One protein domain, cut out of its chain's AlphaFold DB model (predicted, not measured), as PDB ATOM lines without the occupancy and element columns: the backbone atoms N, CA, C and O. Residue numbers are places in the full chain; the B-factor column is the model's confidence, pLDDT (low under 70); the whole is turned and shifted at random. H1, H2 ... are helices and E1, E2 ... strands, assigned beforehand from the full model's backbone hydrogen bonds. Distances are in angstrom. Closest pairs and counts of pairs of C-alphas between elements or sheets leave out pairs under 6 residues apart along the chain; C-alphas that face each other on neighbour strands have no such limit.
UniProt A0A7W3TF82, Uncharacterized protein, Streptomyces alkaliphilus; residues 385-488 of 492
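What this domain is: This is residues 385 to 488 of the 492 residues of an uncharacterized protein of Streptomyces alkaliphilus (UniProt A0A7W3TF82). A small three-stranded sheet, E2 E1 E7, has helices H3 and H4 packed over one face, and two strand hairpins, E3 with E4 and E5 with E6, lie toward opposite ends of the longest axis. Helix H2 only grazes the sheet, and the short H1 lies off it. The printed part has 104 residues, with four named helices and seven named strands in the order H1 E1 E2 H2 E3 E4 H3 E5 E6 H4 E7; the class is mixed, helices and strands. The three-stranded sheet has the order E2, E1, E7 and is mixed, while each two-stranded sheet is antiparallel. The whole is compact, with a radius of gyration of the C-alphas of 13.9 A and spans of 40 by 29 by 23 A.

Where its parts are: Find C-alpha 393 at (182.070, 179.058, 141.041); from there E1 runs 13.6 A to residue 397. Its sheet also holds E2, residues 408 to 411, and E7, residues 484 to 487, which ends at C-alpha 487, (186.282, 181.156, 128.769). Look next for H3, residues 436 to 447, 14.4 A long, and H4, residues 464 to 474, 15.2 A. E3, residues 421 to 426, and E4, residues 429 to 434, measure 15.5 A and 16.0 A. The other elements are H1, residues 385 to 388, from C-alpha 385 at (171.634, 170.280, 141.663); H2, residues 413 to 420; E5, residues 451 to 453; and E6, residues 459 to 461.

How they stand to each other: Begin at inner strand E1: it is parallel to E7, with N 485 and O 394 2.8 A apart, and forms an antiparallel hairpin with E2, with N 395 and O 409 2.8 A apart. H3 and H4 are on the same face, making two layers, helices on one face of a sheet. H4 lies over E1 and E7 at a height over the sheet of 8.8 A; its closest C-alphas to E7 are Thr 474 and Gly 485, 5.6 A. H3, through its residues 436 to 440 alone, touches H4 at Leu 436 and Pro 464, 5.6 A between C-alphas, about perpendicular at 85 degrees. H2 touches H3 at a steep tilt of 66 degrees, opposite ways, the C-alphas of Phe 420 and Val 438 being 5.8 A apart. H1 and H4 are near each other. In the hairpin E3 and E4, N 426 and O 429 are 2.8 A apart; in the hairpin E5 and E6, N 452 and O 460 are 2.8 A apart. Pairs of O i and N i+4 within hydrogen-bond range number 5 of 8 in H3, 6 of 7 in H4 and 0 of 4 in H2, where 2 of 5 O i to N i+3 pairs are in range; H1 is too short for an i+4 pair.

The domain as a whole: The two farthest C-alphas, of Val 405 and Gly 428, are 43.3 A apart. The printed part has no cut, and no link is long. The mean pLDDT of the printed part is 90.6, and residue 404 is under 70.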
ATOM      1  N   ALA A 385     172.095 169.256 140.725       96.25
ATOM      2  CA  ALA A 385     171.634 170.280 141.663       96.25
ATOM      3  C   ALA A 385     172.540 170.416 142.900       96.25
ATOM      4  O   ALA A 385     172.901 171.533 143.279       96.25
ATOM      5  N   GLU A 386     172.940 169.290 143.503       95.56
ATOM      6  CA  GLU A 386     173.878 169.263 144.628       95.56
ATOM      7  C   GLU A 386     175.276 169.745 144.214       95.56
ATOM      8  O   GLU A 386     175.793 170.652 144.874       95.56
ATOM      9  N   PRO A 387     175.876 169.254 143.104       95.38
ATOM     10  CA  PRO A 387     177.105 169.835 142.578       95.38
ATOM     11  C   PRO A 387     176.999 171.333 142.299       95.38
ATOM     12  O   PRO A 387     177.845 172.102 142.749       95.38
ATOM     13  N   ALA A 388     175.950 171.797 141.623       94.88
ATOM     14  CA  ALA A 388     175.821 173.189 141.200       94.88
ATOM     15  C   ALA A 388     175.822 174.149 142.391       94.88
ATOM     16  O   ALA A 388     176.445 175.209 142.326       94.88
ATOM     17  N   MET A 389     175.206 173.747 143.500       95.12
ATOM     18  CA  MET A 389     175.089 174.542 144.723       95.12
ATOM     19  C   MET A 389     176.160 174.216 145.776       95.12
ATOM     20  O   MET A 389     176.113 174.757 146.877       95.12
ATOM     21  N   SER A 390     177.155 173.377 145.462       93.50
ATOM     22  CA  SER A 390     178.151 172.916 146.441       93.50
ATOM     23  C   SER A 390     179.114 174.007 146.926       93.50
ATOM     24  O   SER A 390     179.853 173.796 147.887       93.50
ATOM     25  N   GLY A 391     179.156 175.157 146.251       91.69
ATOM     26  CA  GLY A 391     180.009 176.276 146.627       91.69
ATOM     27  C   GLY A 391     180.157 177.319 145.530       91.69
ATOM     28  O   GLY A 391     179.482 177.287 144.498       91.69
ATOM     29  N   LEU A 392     181.075 178.255 145.751       93.81
ATOM     30  CA  LEU A 392     181.367 179.327 144.807       93.81
ATOM     31  C   LEU A 392     181.935 178.763 143.494       93.81
ATOM     32  O   LEU A 392     182.741 177.833 143.503       93.81
ATOM     33  N   VAL A 393     181.510 179.330 142.368       95.06
ATOM     34  CA  VAL A 393     182.070 179.058 141.041       95.06
ATOM     35  C   VAL A 393     182.721 180.324 140.501       95.06
ATOM     36  O   VAL A 393     182.193 181.423 140.662       95.06
ATOM     37  N   THR A 394     183.891 180.179 139.888       93.94
ATOM     38  CA  THR A 394     184.647 181.292 139.306       93.94
ATOM     39  C   THR A 394     184.716 181.126 137.795       93.94
ATOM     40  O   THR A 394     185.075 180.053 137.326       93.94
ATOM     41  N   ILE A 395     184.412 182.174 137.033       94.19
ATOM     42  CA  ILE A 395     184.605 182.208 135.578       94.19
ATOM     43  C   ILE A 395     185.706 183.206 135.249       94.19
ATOM     44  O   ILE A 395     185.649 184.357 135.684       94.19
ATOM     45  N   VAL A 396     186.697 182.766 134.478       93.44
ATOM     46  CA  VAL A 396     187.889 183.537 134.114       93.44
ATOM     47  C   VAL A 396     187.958 183.688 132.599       93.44
ATOM     48  O   VAL A 396     187.815 182.712 131.865       93.44
ATOM     49  N   ALA A 397     188.202 184.905 132.116       91.12
ATOM     50  CA  ALA A 397     188.449 185.148 130.700       91.12
ATOM     51  C   ALA A 397     189.826 184.609 130.272       91.12
ATOM     52  O   ALA A 397     190.847 184.950 130.871       91.12
ATOM     53  N   GLY A 398     189.863 183.826 129.193       85.69
ATOM     54  CA  GLY A 398     191.080 183.223 128.649       85.69
ATOM     55  C   GLY A 398     191.328 181.802 129.153       85.69
ATOM     56  O   GLY A 398     191.246 181.527 130.350       85.69
ATOM     57  N   ALA A 399     191.726 180.918 128.231       76.50
ATOM     58  CA  ALA A 399     192.093 179.529 128.526       76.50
ATOM     59  C   ALA A 399     193.255 179.423 129.538       76.50
ATOM     60  O   ALA A 399     193.200 178.606 130.449       76.50
ATOM     61  N   ASP A 400     194.247 180.315 129.440       76.25
ATOM     62  CA  ASP A 400     195.366 180.440 130.393       76.25
ATOM     63  C   ASP A 400     195.150 181.569 131.421       76.25
ATOM     64  O   ASP A 400     196.083 182.026 132.089       76.25
ATOM     65  N   GLY A 401     193.921 182.087 131.508       75.62
ATOM     66  CA  GLY A 401     193.579 183.198 132.382       75.62
ATOM     67  C   GLY A 401     193.828 182.840 133.844       75.62
ATOM     68  O   GLY A 401     193.303 181.854 134.353       75.62
ATOM     69  N   VAL A 402     194.614 183.654 134.547       75.00
ATOM     70  CA  VAL A 402     194.836 183.476 135.988       75.00
ATOM     71  C   VAL A 402     193.783 184.287 136.755       75.00
ATOM     72  O   VAL A 402     193.677 185.497 136.506       75.00
ATOM     73  N   PRO A 403     193.035 183.678 137.702       72.69
ATOM     74  CA  PRO A 403     192.123 184.409 138.576       72.69
ATOM     75  C   PRO A 403     192.813 185.612 139.237       72.69
ATOM     76  O   PRO A 403     193.891 185.481 139.819       72.69
ATOM     77  N   GLY A 404     192.203 186.796 139.135       69.94
ATOM     78  CA  GLY A 404     192.752 188.047 139.683       69.94
ATOM     79  C   GLY A 404     193.758 188.781 138.783       69.94
ATOM     80  O   GLY A 404     194.193 189.874 139.138       69.94
ATOM     81  N   VAL A 405     194.103 188.216 137.620       77.69
ATOM     82  CA  VAL A 405     194.874 188.891 136.559       77.69
ATOM     83  C   VAL A 405     194.003 189.113 135.327       77.69
ATOM     84  O   VAL A 405     193.973 190.215 134.784       77.69
ATOM     85  N   ALA A 406     193.275 188.079 134.902       86.69
ATOM     86  CA  ALA A 406     192.285 188.183 133.838       86.69
ATOM     87  C   ALA A 406     190.918 188.637 134.389       86.69
ATOM     88  O   ALA A 406     190.626 188.391 135.568       86.69
ATOM     89  N   PRO A 407     190.056 189.262 133.559       90.31
ATOM     90  CA  PRO A 407     188.666 189.525 133.921       90.31
ATOM     91  C   PRO A 407     188.004 188.264 134.480       90.31
ATOM     92  O   PRO A 407     188.046 187.202 133.859       90.31
ATOM     93  N   THR A 408     187.473 188.373 135.694       92.38
ATOM     94  CA  THR A 408     186.971 187.240 136.474       92.38
ATOM     95  C   THR A 408     185.659 187.633 137.139       92.38
ATOM     96  O   THR A 408     185.561 188.729 137.690       92.38
ATOM     97  N   ILE A 409     184.685 186.725 137.142       93.62
ATOM     98  CA  ILE A 409     183.445 186.850 137.915       93.62
ATOM     99  C   ILE A 409     183.271 185.626 138.812       93.62
ATOM    100  O   ILE A 409     183.711 184.526 138.476       93.62
ATOM    101  N   GLN A 410     182.635 185.818 139.963       94.44
ATOM    102  CA  GLN A 410     182.305 184.742 140.888       94.44
ATOM    103  C   GLN A 410     180.803 184.685 141.113       94.44
ATOM    104  O   GLN A 410     180.173 185.717 141.340       94.44
ATOM    105  N   PHE A 411     180.254 183.474 141.112       95.38
ATOM    106  CA  PHE A 411     178.866 183.227 141.463       95.38
ATOM    107  C   PHE A 411     178.796 182.330 142.701       95.38
ATOM    108  O   PHE A 411     179.386 181.250 142.737       95.38
ATOM    109  N   SER A 412     178.089 182.787 143.734       94.56
ATOM    110  CA  SER A 412     177.783 182.004 144.936       94.56
ATOM    111  C   SER A 412     176.346 181.453 144.905       94.56
ATOM    112  O   SER A 412     175.461 182.127 144.347       94.56
ATOM    113  N   PRO A 413     176.099 180.282 145.525       94.56
ATOM    114  CA  PRO A 413     174.763 179.701 145.692       94.56
ATOM    115  C   PRO A 413     173.755 180.668 146.326       94.56
ATOM    116  O   PRO A 413     172.645 180.855 145.833       94.56
ATOM    117  N   GLU A 414     174.170 181.360 147.384       93.25
ATOM    118  CA  GLU A 414     173.299 182.156 148.250       93.25
ATOM    119  C   GLU A 414     172.900 183.493 147.629       93.25
ATOM    120  O   GLU A 414     171.827 184.012 147.941       93.25
ATOM    121  N   ASN A 415     173.758 184.055 146.770       92.25
ATOM    122  CA  ASN A 415     173.605 185.425 146.288       92.25
ATOM    123  C   ASN A 415     173.352 185.537 144.793       92.25
ATOM    124  O   ASN A 415     172.801 186.546 144.388       92.25
ATOM    125  N   SER A 416     173.764 184.578 143.965       95.00
ATOM    126  CA  SER A 416     173.750 184.778 142.506       95.00
ATOM    127  C   SER A 416     173.229 183.579 141.730       95.00
ATOM    128  O   SER A 416     172.289 183.762 140.965       95.00
ATOM    129  N   LEU A 417     173.740 182.362 141.968       95.25
ATOM    130  CA  LEU A 417     173.305 181.171 141.226       95.25
ATOM    131  C   LEU A 417     171.795 180.963 141.352       95.25
ATOM    132  O   LEU A 417     171.122 180.779 140.348       95.25
ATOM    133  N   ARG A 418     171.238 181.110 142.558       95.06
ATOM    134  CA  ARG A 418     169.790 181.011 142.792       95.06
ATOM    135  C   ARG A 418     168.915 182.024 142.047       95.06
ATOM    136  O   ARG A 418     167.705 181.854 142.030       95.06
ATOM    137  N   GLN A 419     169.486 183.110 141.517       95.25
ATOM    138  CA  GLN A 419     168.713 184.139 140.814       95.25
ATOM    139  C   GLN A 419     168.488 183.794 139.341       95.25
ATOM    140  O   GLN A 419     167.490 184.223 138.775       95.25
ATOM    141  N   PHE A 420     169.409 183.046 138.723       95.44
ATOM    142  CA  PHE A 420     169.342 182.728 137.297       95.44
ATOM    143  C   PHE A 420     169.329 181.229 136.990       95.44
ATOM    144  O   PHE A 420     168.978 180.853 135.876       95.44
ATOM    145  N   LEU A 421     169.705 180.362 137.933       95.69
ATOM    146  CA  LEU A 421     169.661 178.915 137.747       95.69
ATOM    147  C   LEU A 421     168.297 178.362 138.161       95.69
ATOM    148  O   LEU A 421     167.812 178.619 139.260       95.69
ATOM    149  N   SER A 422     167.709 177.545 137.296       95.06
ATOM    150  CA  SER A 422     166.492 176.775 137.568       95.06
ATOM    151  C   SER A 422     166.592 175.395 136.921       95.06
ATOM    152  O   SER A 422     167.418 175.183 136.033       95.06
ATOM    153  N   MET A 423     165.766 174.444 137.357       95.69
ATOM    154  CA  MET A 423     165.565 173.189 136.632       95.69
ATOM    155  C   MET A 423     164.158 173.170 136.056       95.69
ATOM    156  O   MET A 423     163.205 173.531 136.744       95.69
ATOM    157  N   ARG A 424     164.032 172.782 134.788       94.44
ATOM    158  CA  ARG A 424     162.744 172.717 134.093       94.44
ATOM    159  C   ARG A 424     162.475 171.300 133.597       94.44
ATOM    160  O   ARG A 424     163.417 170.663 133.118       94.44
ATOM    161  N   PRO A 425     161.223 170.825 133.686       94.25
ATOM    162  CA  PRO A 425     160.823 169.579 133.055       94.25
ATOM    163  C   PRO A 425     160.861 169.737 131.530       94.25
ATOM    164  O   PRO A 425     160.315 170.692 130.976       94.25
ATOM    165  N   VAL A 426     161.539 168.815 130.857       94.44
ATOM    166  CA  VAL A 426     161.560 168.649 129.402       94.44
ATOM    167  C   VAL A 426     161.504 167.151 129.135       94.44
ATOM    168  O   VAL A 426     162.407 166.426 129.553       94.44
ATOM    169  N   ASP A 427     160.442 166.685 128.477       90.12
ATOM    170  CA  ASP A 427     160.213 165.266 128.161       90.12
ATOM    171  C   ASP A 427     160.330 164.344 129.398       90.12
ATOM    172  O   ASP A 427     161.063 163.349 129.387       90.12
ATOM    173  N   GLY A 428     159.678 164.723 130.505       91.19
ATOM    174  CA  GLY A 428     159.724 163.986 131.776       91.19
ATOM    175  C   GLY A 428     161.078 164.025 132.498       91.19
ATOM    176  O   GLY A 428     161.310 163.238 133.412       91.19
ATOM    177  N   LYS A 429     162.004 164.910 132.095       95.19
ATOM    178  CA  LYS A 429     163.329 165.054 132.721       95.19
ATOM    179  C   LYS A 429     163.603 166.463 133.208       95.19
ATOM    180  O   LYS A 429     163.292 167.436 132.531       95.19
ATOM    181  N   LEU A 430     164.284 166.577 134.340       96.62
ATOM    182  CA  LEU A 430     164.749 167.849 134.869       96.62
ATOM    183  C   LEU A 430     166.063 168.245 134.196       96.62
ATOM    184  O   LEU A 430     167.102 167.591 134.344       96.62
ATOM    185  N   VAL A 431     166.001 169.351 133.458       95.69
ATOM    186  CA  VAL A 431     167.120 169.936 132.714       95.69
ATOM    187  C   VAL A 431     167.470 171.300 133.300       95.69
ATOM    188  O   VAL A 431     166.590 172.078 133.670       95.69
ATOM    189  N   ASP A 432     168.764 171.600 133.381       94.94
ATOM    190  CA  ASP A 432     169.272 172.887 133.844       94.94
ATOM    191  C   ASP A 432     168.931 174.020 132.865       94.94
ATOM    192  O   ASP A 432     169.146 173.921 131.653       94.94
ATOM    193  N   HIS A 433     168.411 175.117 133.408       95.81
ATOM    194  CA  HIS A 433     168.029 176.312 132.675       95.81
ATOM    195  C   HIS A 433     168.641 177.561 133.315       95.81
ATOM    196  O   HIS A 433     168.628 177.713 134.537       95.81
ATOM    197  N   TYR A 434     169.134 178.463 132.465       95.62
ATOM    198  CA  TYR A 434     169.815 179.695 132.856       95.62
ATOM    199  C   TYR A 434     169.034 180.896 132.337       95.62
ATOM    200  O   TYR A 434     168.828 181.026 131.129       95.62
ATOM    201  N   ASP A 435     168.646 181.789 133.240       96.44
ATOM    202  CA  ASP A 435     168.144 183.108 132.887       96.44
ATOM    203  C   ASP A 435     169.319 183.998 132.457       96.44
ATOM    204  O   ASP A 435     170.099 184.501 133.272       96.44
ATOM    205  N   LEU A 436     169.480 184.135 131.143       96.12
ATOM    206  CA  LEU A 436     170.595 184.859 130.543       96.12
ATOM    207  C   LEU A 436     170.540 186.362 130.827       96.12
ATOM    208  O   LEU A 436     171.591 186.990 130.947       96.12
ATOM    209  N   GLU A 437     169.344 186.936 130.963       95.94
ATOM    210  CA  GLU A 437     169.161 188.361 131.235       95.94
ATOM    211  C   GLU A 437     169.552 188.685 132.678       95.94
ATOM    212  O   GLU A 437     170.363 189.585 132.924       95.94
ATOM    213  N   VAL A 438     169.059 187.896 133.638       96.38
ATOM    214  CA  VAL A 438     169.444 188.034 135.047       96.38
ATOM    215  C   VAL A 438     170.942 187.794 135.206       96.38
ATOM    216  O   VAL A 438     171.625 188.595 135.843       96.38
ATOM    217  N   MET A 439     171.491 186.754 134.574       95.69
ATOM    218  CA  MET A 439     172.928 186.486 134.620       95.69
ATOM    219  C   MET A 439     173.754 187.655 134.057       95.69
ATOM    220  O   MET A 439     174.736 188.055 134.688       95.69
ATOM    221  N   ALA A 440     173.336 188.246 132.932       94.38
ATOM    222  CA  ALA A 440     173.979 189.424 132.349       94.38
ATOM    223  C   ALA A 440     173.977 190.628 133.288       94.38
ATOM    224  O   ALA A 440     175.000 191.296 133.456       94.38
ATOM    225  N   SER A 441     172.853 190.865 133.967       95.19
ATOM    226  CA  SER A 441     172.751 191.934 134.961       95.19
ATOM    227  C   SER A 441     173.717 191.738 136.139       95.19
ATOM    228  O   SER A 441     174.251 192.715 136.662       95.19
ATOM    229  N   LEU A 442     173.988 190.483 136.522       94.31
ATOM    230  CA  LEU A 442     174.841 190.142 137.661       94.31
ATOM    231  C   LEU A 442     176.334 190.291 137.357       94.31
ATOM    232  O   LEU A 442     177.076 190.742 138.229       94.31
ATOM    233  N   TYR A 443     176.794 189.929 136.154       91.31
ATOM    234  CA  TYR A 443     178.201 190.134 135.786       91.31
ATOM    235  C   TYR A 443     178.485 191.548 135.252       91.31
ATOM    236  O   TYR A 443     179.650 191.959 135.223       91.31
ATOM    237  N   GLY A 444     177.458 192.313 134.867       92.19
ATOM    238  CA  GLY A 444     177.569 193.721 134.485       92.19
ATOM    239  C   GLY A 444     178.626 193.964 133.404       92.19
ATOM    240  O   GLY A 444     178.688 193.245 132.412       92.19
ATOM    241  N   SER A 445     179.504 194.945 133.619       91.38
ATOM    242  CA  SER A 445     180.550 195.325 132.657       91.38
ATOM    243  C   SER A 445     181.841 194.498 132.741       91.38
ATOM    244  O   SER A 445     182.852 194.857 132.130       91.38
ATOM    245  N   THR A 446     181.848 193.393 133.503       90.50
ATOM    246  CA  THR A 446     183.062 192.596 133.779       90.50
ATOM    247  C   THR A 446     183.754 192.114 132.500       90.50
ATOM    248  O   THR A 446     184.983 192.060 132.451       90.50
ATOM    249  N   PHE A 447     182.980 191.802 131.458       90.50
ATOM    250  CA  PHE A 447     183.486 191.244 130.202       90.50
ATOM    251  C   PHE A 447     183.366 192.187 128.994       90.50
ATOM    252  O   PHE A 447     183.703 191.774 127.890       90.50
ATOM    253  N   ASP A 448     182.981 193.458 129.173       88.62
ATOM    254  CA  ASP A 448     182.737 194.402 128.061       88.62
ATOM    255  C   ASP A 448     183.955 194.612 127.148       88.62
ATOM    256  O   ASP A 448     183.825 194.900 125.960       88.62
ATOM    257  N   GLN A 449     185.161 194.491 127.709       86.44
ATOM    258  CA  GLN A 449     186.426 194.653 126.981       86.44
ATOM    259  C   GLN A 449     187.009 193.320 126.488       86.44
ATOM    260  O   GLN A 449     188.099 193.298 125.917       86.44
ATOM    261  N   VAL A 450     186.315 192.207 126.729       88.56
ATOM    262  CA  VAL A 450     186.744 190.867 126.330       88.56
ATOM    263  C   VAL A 450     186.063 190.503 125.016       88.56
ATOM    264  O   VAL A 450     184.858 190.675 124.847       88.56
ATOM    265  N   THR A 451     186.849 189.994 124.070       89.06
ATOM    266  CA  THR A 451     186.349 189.516 122.777       89.06
ATOM    267  C   THR A 451     186.798 188.083 122.542       89.06
ATOM    268  O   THR A 451     187.878 187.687 122.978       89.06
ATOM    269  N   ILE A 452     185.946 187.315 121.870       87.12
ATOM    270  CA  ILE A 452     186.193 185.935 121.462       87.12
ATOM    271  C   ILE A 452     186.381 185.938 119.951       87.12
ATOM    272  O   ILE A 452     185.518 186.430 119.220       87.12
ATOM    273  N   VAL A 453     187.494 185.384 119.478       89.00
ATOM    274  CA  VAL A 453     187.699 185.110 118.055       89.00
ATOM    275  C   VAL A 453     186.928 183.842 117.714       89.00
ATOM    276  O   VAL A 453     187.291 182.746 118.131       89.00
ATOM    277  N   ARG A 454     185.827 183.994 116.987       86.50
ATOM    278  CA  ARG A 454     184.984 182.884 116.542       86.50
ATOM    279  C   ARG A 454     185.689 182.102 115.424       86.50
ATOM    280  O   ARG A 454     186.642 182.586 114.814       86.50
ATOM    281  N   GLY A 455     185.201 180.898 115.119       78.62
ATOM    282  CA  GLY A 455     185.804 180.012 114.107       78.62
ATOM    283  C   GLY A 455     185.800 180.560 112.668       78.62
ATOM    284  O   GLY A 455     186.457 180.007 111.790       78.62
ATOM    285  N   ASP A 456     185.082 181.654 112.407       81.12
ATOM    286  CA  ASP A 456     185.121 182.412 111.149       81.12
ATOM    287  C   ASP A 456     186.189 183.529 111.142       81.12
ATOM    288  O   ASP A 456     186.317 184.269 110.166       81.12
ATOM    289  N   GLY A 457     186.967 183.651 112.224       82.00
ATOM    290  CA  GLY A 457     187.986 184.675 112.432       82.00
ATOM    291  C   GLY A 457     187.447 186.021 112.921       82.00
ATOM    292  O   GLY A 457     188.242 186.943 113.115       82.00
ATOM    293  N   GLN A 458     186.133 186.173 113.128       87.31
ATOM    294  CA  GLN A 458     185.558 187.413 113.645       87.31
ATOM    295  C   GLN A 458     185.705 187.501 115.163       87.31
ATOM    296  O   GLN A 458     185.382 186.567 115.892       87.31
ATOM    297  N   ALA A 459     186.153 188.658 115.649       89.19
ATOM    298  CA  ALA A 459     186.171 188.962 117.074       89.19
ATOM    299  C   ALA A 459     184.813 189.545 117.494       89.19
ATOM    300  O   ALA A 459     184.451 190.642 117.063       89.19
ATOM    301  N   THR A 460     184.074 188.830 118.340       90.38
ATOM    302  CA  THR A 460     182.799 189.299 118.904       90.38
ATOM    303  C   THR A 460     182.914 189.512 120.414       90.38
ATOM    304  O   THR A 460     183.721 188.837 121.054       90.38
ATOM    305  N   PRO A 461     182.121 190.415 121.019       91.00
ATOM    306  CA  PRO A 461     182.035 190.526 122.474       91.00
ATOM    307  C   PRO A 461     181.591 189.208 123.120       91.00
ATOM    308  O   PRO A 461     180.897 188.411 122.485       91.00
ATOM    309  N   VAL A 462     181.977 189.001 124.379       91.44
ATOM    310  CA  VAL A 462     181.477 187.883 125.194       91.44
ATOM    311  C   VAL A 462     179.972 188.028 125.399       91.44
ATOM    312  O   VAL A 462     179.503 189.100 125.788       91.44
ATOM    313  N   THR A 463     179.222 186.953 125.168       92.62
ATOM    314  CA  THR A 463     177.769 186.937 125.369       92.62
ATOM    315  C   THR A 463     177.376 186.135 126.620       92.62
ATOM    316  O   THR A 463     178.171 185.324 127.110       92.62
ATOM    317  N   PRO A 464     176.158 186.326 127.168       94.00
ATOM    318  CA  PRO A 464     175.670 185.507 128.278       94.00
ATOM    319  C   PRO A 464     175.691 184.007 127.953       94.00
ATOM    320  O   PRO A 464     175.995 183.192 128.818       94.00
ATOM    321  N   GLU A 465     175.416 183.624 126.706       94.38
ATOM    322  CA  GLU A 465     175.434 182.230 126.253       94.38
ATOM    323  C   GLU A 465     176.830 181.609 126.373       94.38
ATOM    324  O   GLU A 465     176.951 180.451 126.778       94.38
ATOM    325  N   ASP A 466     177.882 182.381 126.081       93.19
ATOM    326  CA  ASP A 466     179.263 181.929 126.239       93.19
ATOM    327  C   ASP A 466     179.547 181.596 127.714       93.19
ATOM    328  O   ASP A 466     180.063 180.522 128.027       93.19
ATOM    329  N   ILE A 467     179.123 182.463 128.640       93.31
ATOM    330  CA  ILE A 467     179.272 182.241 130.087       93.31
ATOM    331  C   ILE A 467     178.433 181.047 130.563       93.31
ATOM    332  O   ILE A 467     178.938 180.203 131.306       93.31
ATOM    333  N   ALA A 468     177.181 180.928 130.106       94.25
ATOM    334  CA  ALA A 468     176.309 179.798 130.430       94.25
ATOM    335  C   ALA A 468     176.907 178.461 129.963       94.25
ATOM    336  O   ALA A 468     176.816 177.462 130.675       94.25
ATOM    337  N   SER A 469     177.549 178.438 128.790       92.56
ATOM    338  CA  SER A 469     178.175 177.227 128.248       92.56
ATOM    339  C   SER A 469     179.311 176.712 129.139       92.56
ATOM    340  O   SER A 469     179.387 175.511 129.408       92.56
ATOM    341  N   VAL A 470     180.136 177.622 129.669       93.56
ATOM    342  CA  VAL A 470     181.208 177.291 130.614       93.56
ATOM    343  C   VAL A 470     180.608 176.857 131.952       93.56
ATOM    344  O   VAL A 470     180.968 175.800 132.473       93.56
ATOM    345  N   LEU A 471     179.638 177.614 132.480       94.12
ATOM    346  CA  LEU A 471     178.972 177.300 133.747       94.12
ATOM    347  C   LEU A 471     178.321 175.919 133.746       94.12
ATOM    348  O   LEU A 471     178.452 175.197 134.730       94.12
ATOM    349  N   ARG A 472     177.681 175.509 132.648       92.44
ATOM    350  CA  ARG A 472     177.040 174.190 132.540       92.44
ATOM    351  C   ARG A 472     178.007 173.028 132.780       92.44
ATOM    352  O   ARG A 472     177.592 171.986 133.289       92.44
ATOM    353  N   LEU A 473     179.279 173.196 132.423       91.31
ATOM    354  CA  LEU A 473     180.329 172.219 132.705       91.31
ATOM    355  C   LEU A 473     180.855 172.387 134.131       91.31
ATOM    356  O   LEU A 473     180.907 171.421 134.886       91.31
ATOM    357  N   THR A 474     181.196 173.615 134.523       92.94
ATOM    358  CA  THR A 474     181.837 173.897 135.813       92.94
ATOM    359  C   THR A 474     180.925 173.623 137.013       92.94
ATOM    360  O   THR A 474     181.402 173.197 138.060       92.94
ATOM    361  N   LEU A 475     179.612 173.820 136.882       94.12
ATOM    362  CA  LEU A 475     178.645 173.568 137.954       94.12
ATOM    363  C   LEU A 475     178.464 172.076 138.268       94.12
ATOM    364  O   LEU A 475     177.948 171.751 139.331       94.12
ATOM    365  N   ARG A 476     178.918 171.164 137.401       94.00
ATOM    366  CA  ARG A 476     178.904 169.714 137.674       94.00
ATOM    367  C   ARG A 476     180.081 169.256 138.538       94.00
ATOM    368  O   ARG A 476     180.086 168.130 139.025       94.00
ATOM    369  N   GLU A 477     181.079 170.112 138.736       92.25
ATOM    370  CA  GLU A 477     182.263 169.814 139.536       92.25
ATOM    371  C   GLU A 477     182.041 170.180 141.007       92.25
ATOM    372  O   GLU A 477     181.545 171.257 141.321       92.25
ATOM    373  N   THR A 478     182.470 169.331 141.941       86.88
ATOM    374  CA  THR A 478     182.331 169.583 143.393       86.88
ATOM    375  C   THR A 478     183.630 170.022 144.068       86.88
ATOM    376  O   THR A 478     183.599 170.610 145.149       86.88
ATOM    377  N   GLY A 479     184.787 169.767 143.451       80.62
ATOM    378  CA  GLY A 479     186.084 170.156 144.003       80.62
ATOM    379  C   GLY A 479     186.336 171.656 143.859       80.62
ATOM    380  O   GLY A 479     186.257 172.180 142.754       80.62
ATOM    381  N   GLU A 480     186.714 172.346 144.940       70.75
ATOM    382  CA  GLU A 480     186.963 173.804 144.930       70.75
ATOM    383  C   GLU A 480     187.954 174.249 143.835       70.75
ATOM    384  O   GLU A 480     187.778 175.306 143.238       70.75
ATOM    385  N   GLY A 481     188.962 173.425 143.519       73.56
ATOM    386  CA  GLY A 481     189.921 173.696 142.438       73.56
ATOM    387  C   GLY A 481     189.390 173.440 141.021       73.56
ATOM    388  O   GLY A 481     189.941 173.976 140.067       73.56
ATOM    389  N   ASN A 482     188.319 172.656 140.887       82.19
ATOM    390  CA  ASN A 482     187.683 172.324 139.610       82.19
ATOM    391  C   ASN A 482     186.492 173.243 139.297       82.19
ATOM    392  O   ASN A 482     185.990 173.245 138.177       82.19
ATOM    393  N   ARG A 483     186.059 174.066 140.261       91.75
ATOM    394  CA  ARG A 483     184.978 175.053 140.099       91.75
ATOM    395  C   ARG A 483     185.478 176.385 139.531       91.75
ATOM    396  O   ARG A 483     185.006 177.464 139.901       91.75
ATOM    397  N   VAL A 484     186.448 176.296 138.624       92.31
ATOM    398  CA  VAL A 484     186.992 177.417 137.860       92.31
ATOM    399  C   VAL A 484     186.786 177.124 136.379       92.31
ATOM    400  O   VAL A 484     187.407 176.229 135.814       92.31
ATOM    401  N   GLY A 485     185.871 177.862 135.762       91.44
ATOM    402  CA  GLY A 485     185.584 177.787 134.340       91.44
ATOM    403  C   GLY A 485     186.425 178.793 133.568       91.44
ATOM    404  O   GLY A 485     186.469 179.972 133.922       91.44
ATOM    405  N   HIS A 486     187.073 178.342 132.502       91.69
ATOM    406  CA  HIS A 486     187.855 179.204 131.625       91.69
ATOM    407  C   HIS A 486     187.083 179.465 130.338       91.69
ATOM    408  O   HIS A 486     186.695 178.531 129.637       91.69
ATOM    409  N   LEU A 487     186.865 180.741 130.032       90.31
ATOM    410  CA  LEU A 487     186.282 181.156 128.769       90.31
ATOM    411  C   LEU A 487     187.373 181.159 127.697       90.31
ATOM    412  O   LEU A 487     188.295 181.978 127.749       90.31
ATOM    413  N   ASP A 488     187.268 180.256 126.728       85.38
ATOM    414  CA  ASP A 488     188.187 180.231 125.597       85.38
ATOM    415  C   ASP A 488     187.938 181.439 124.682       85.38
ATOM    416  O   ASP A 488     186.843 181.634 124.155       85.38
TER     417      ASP A 488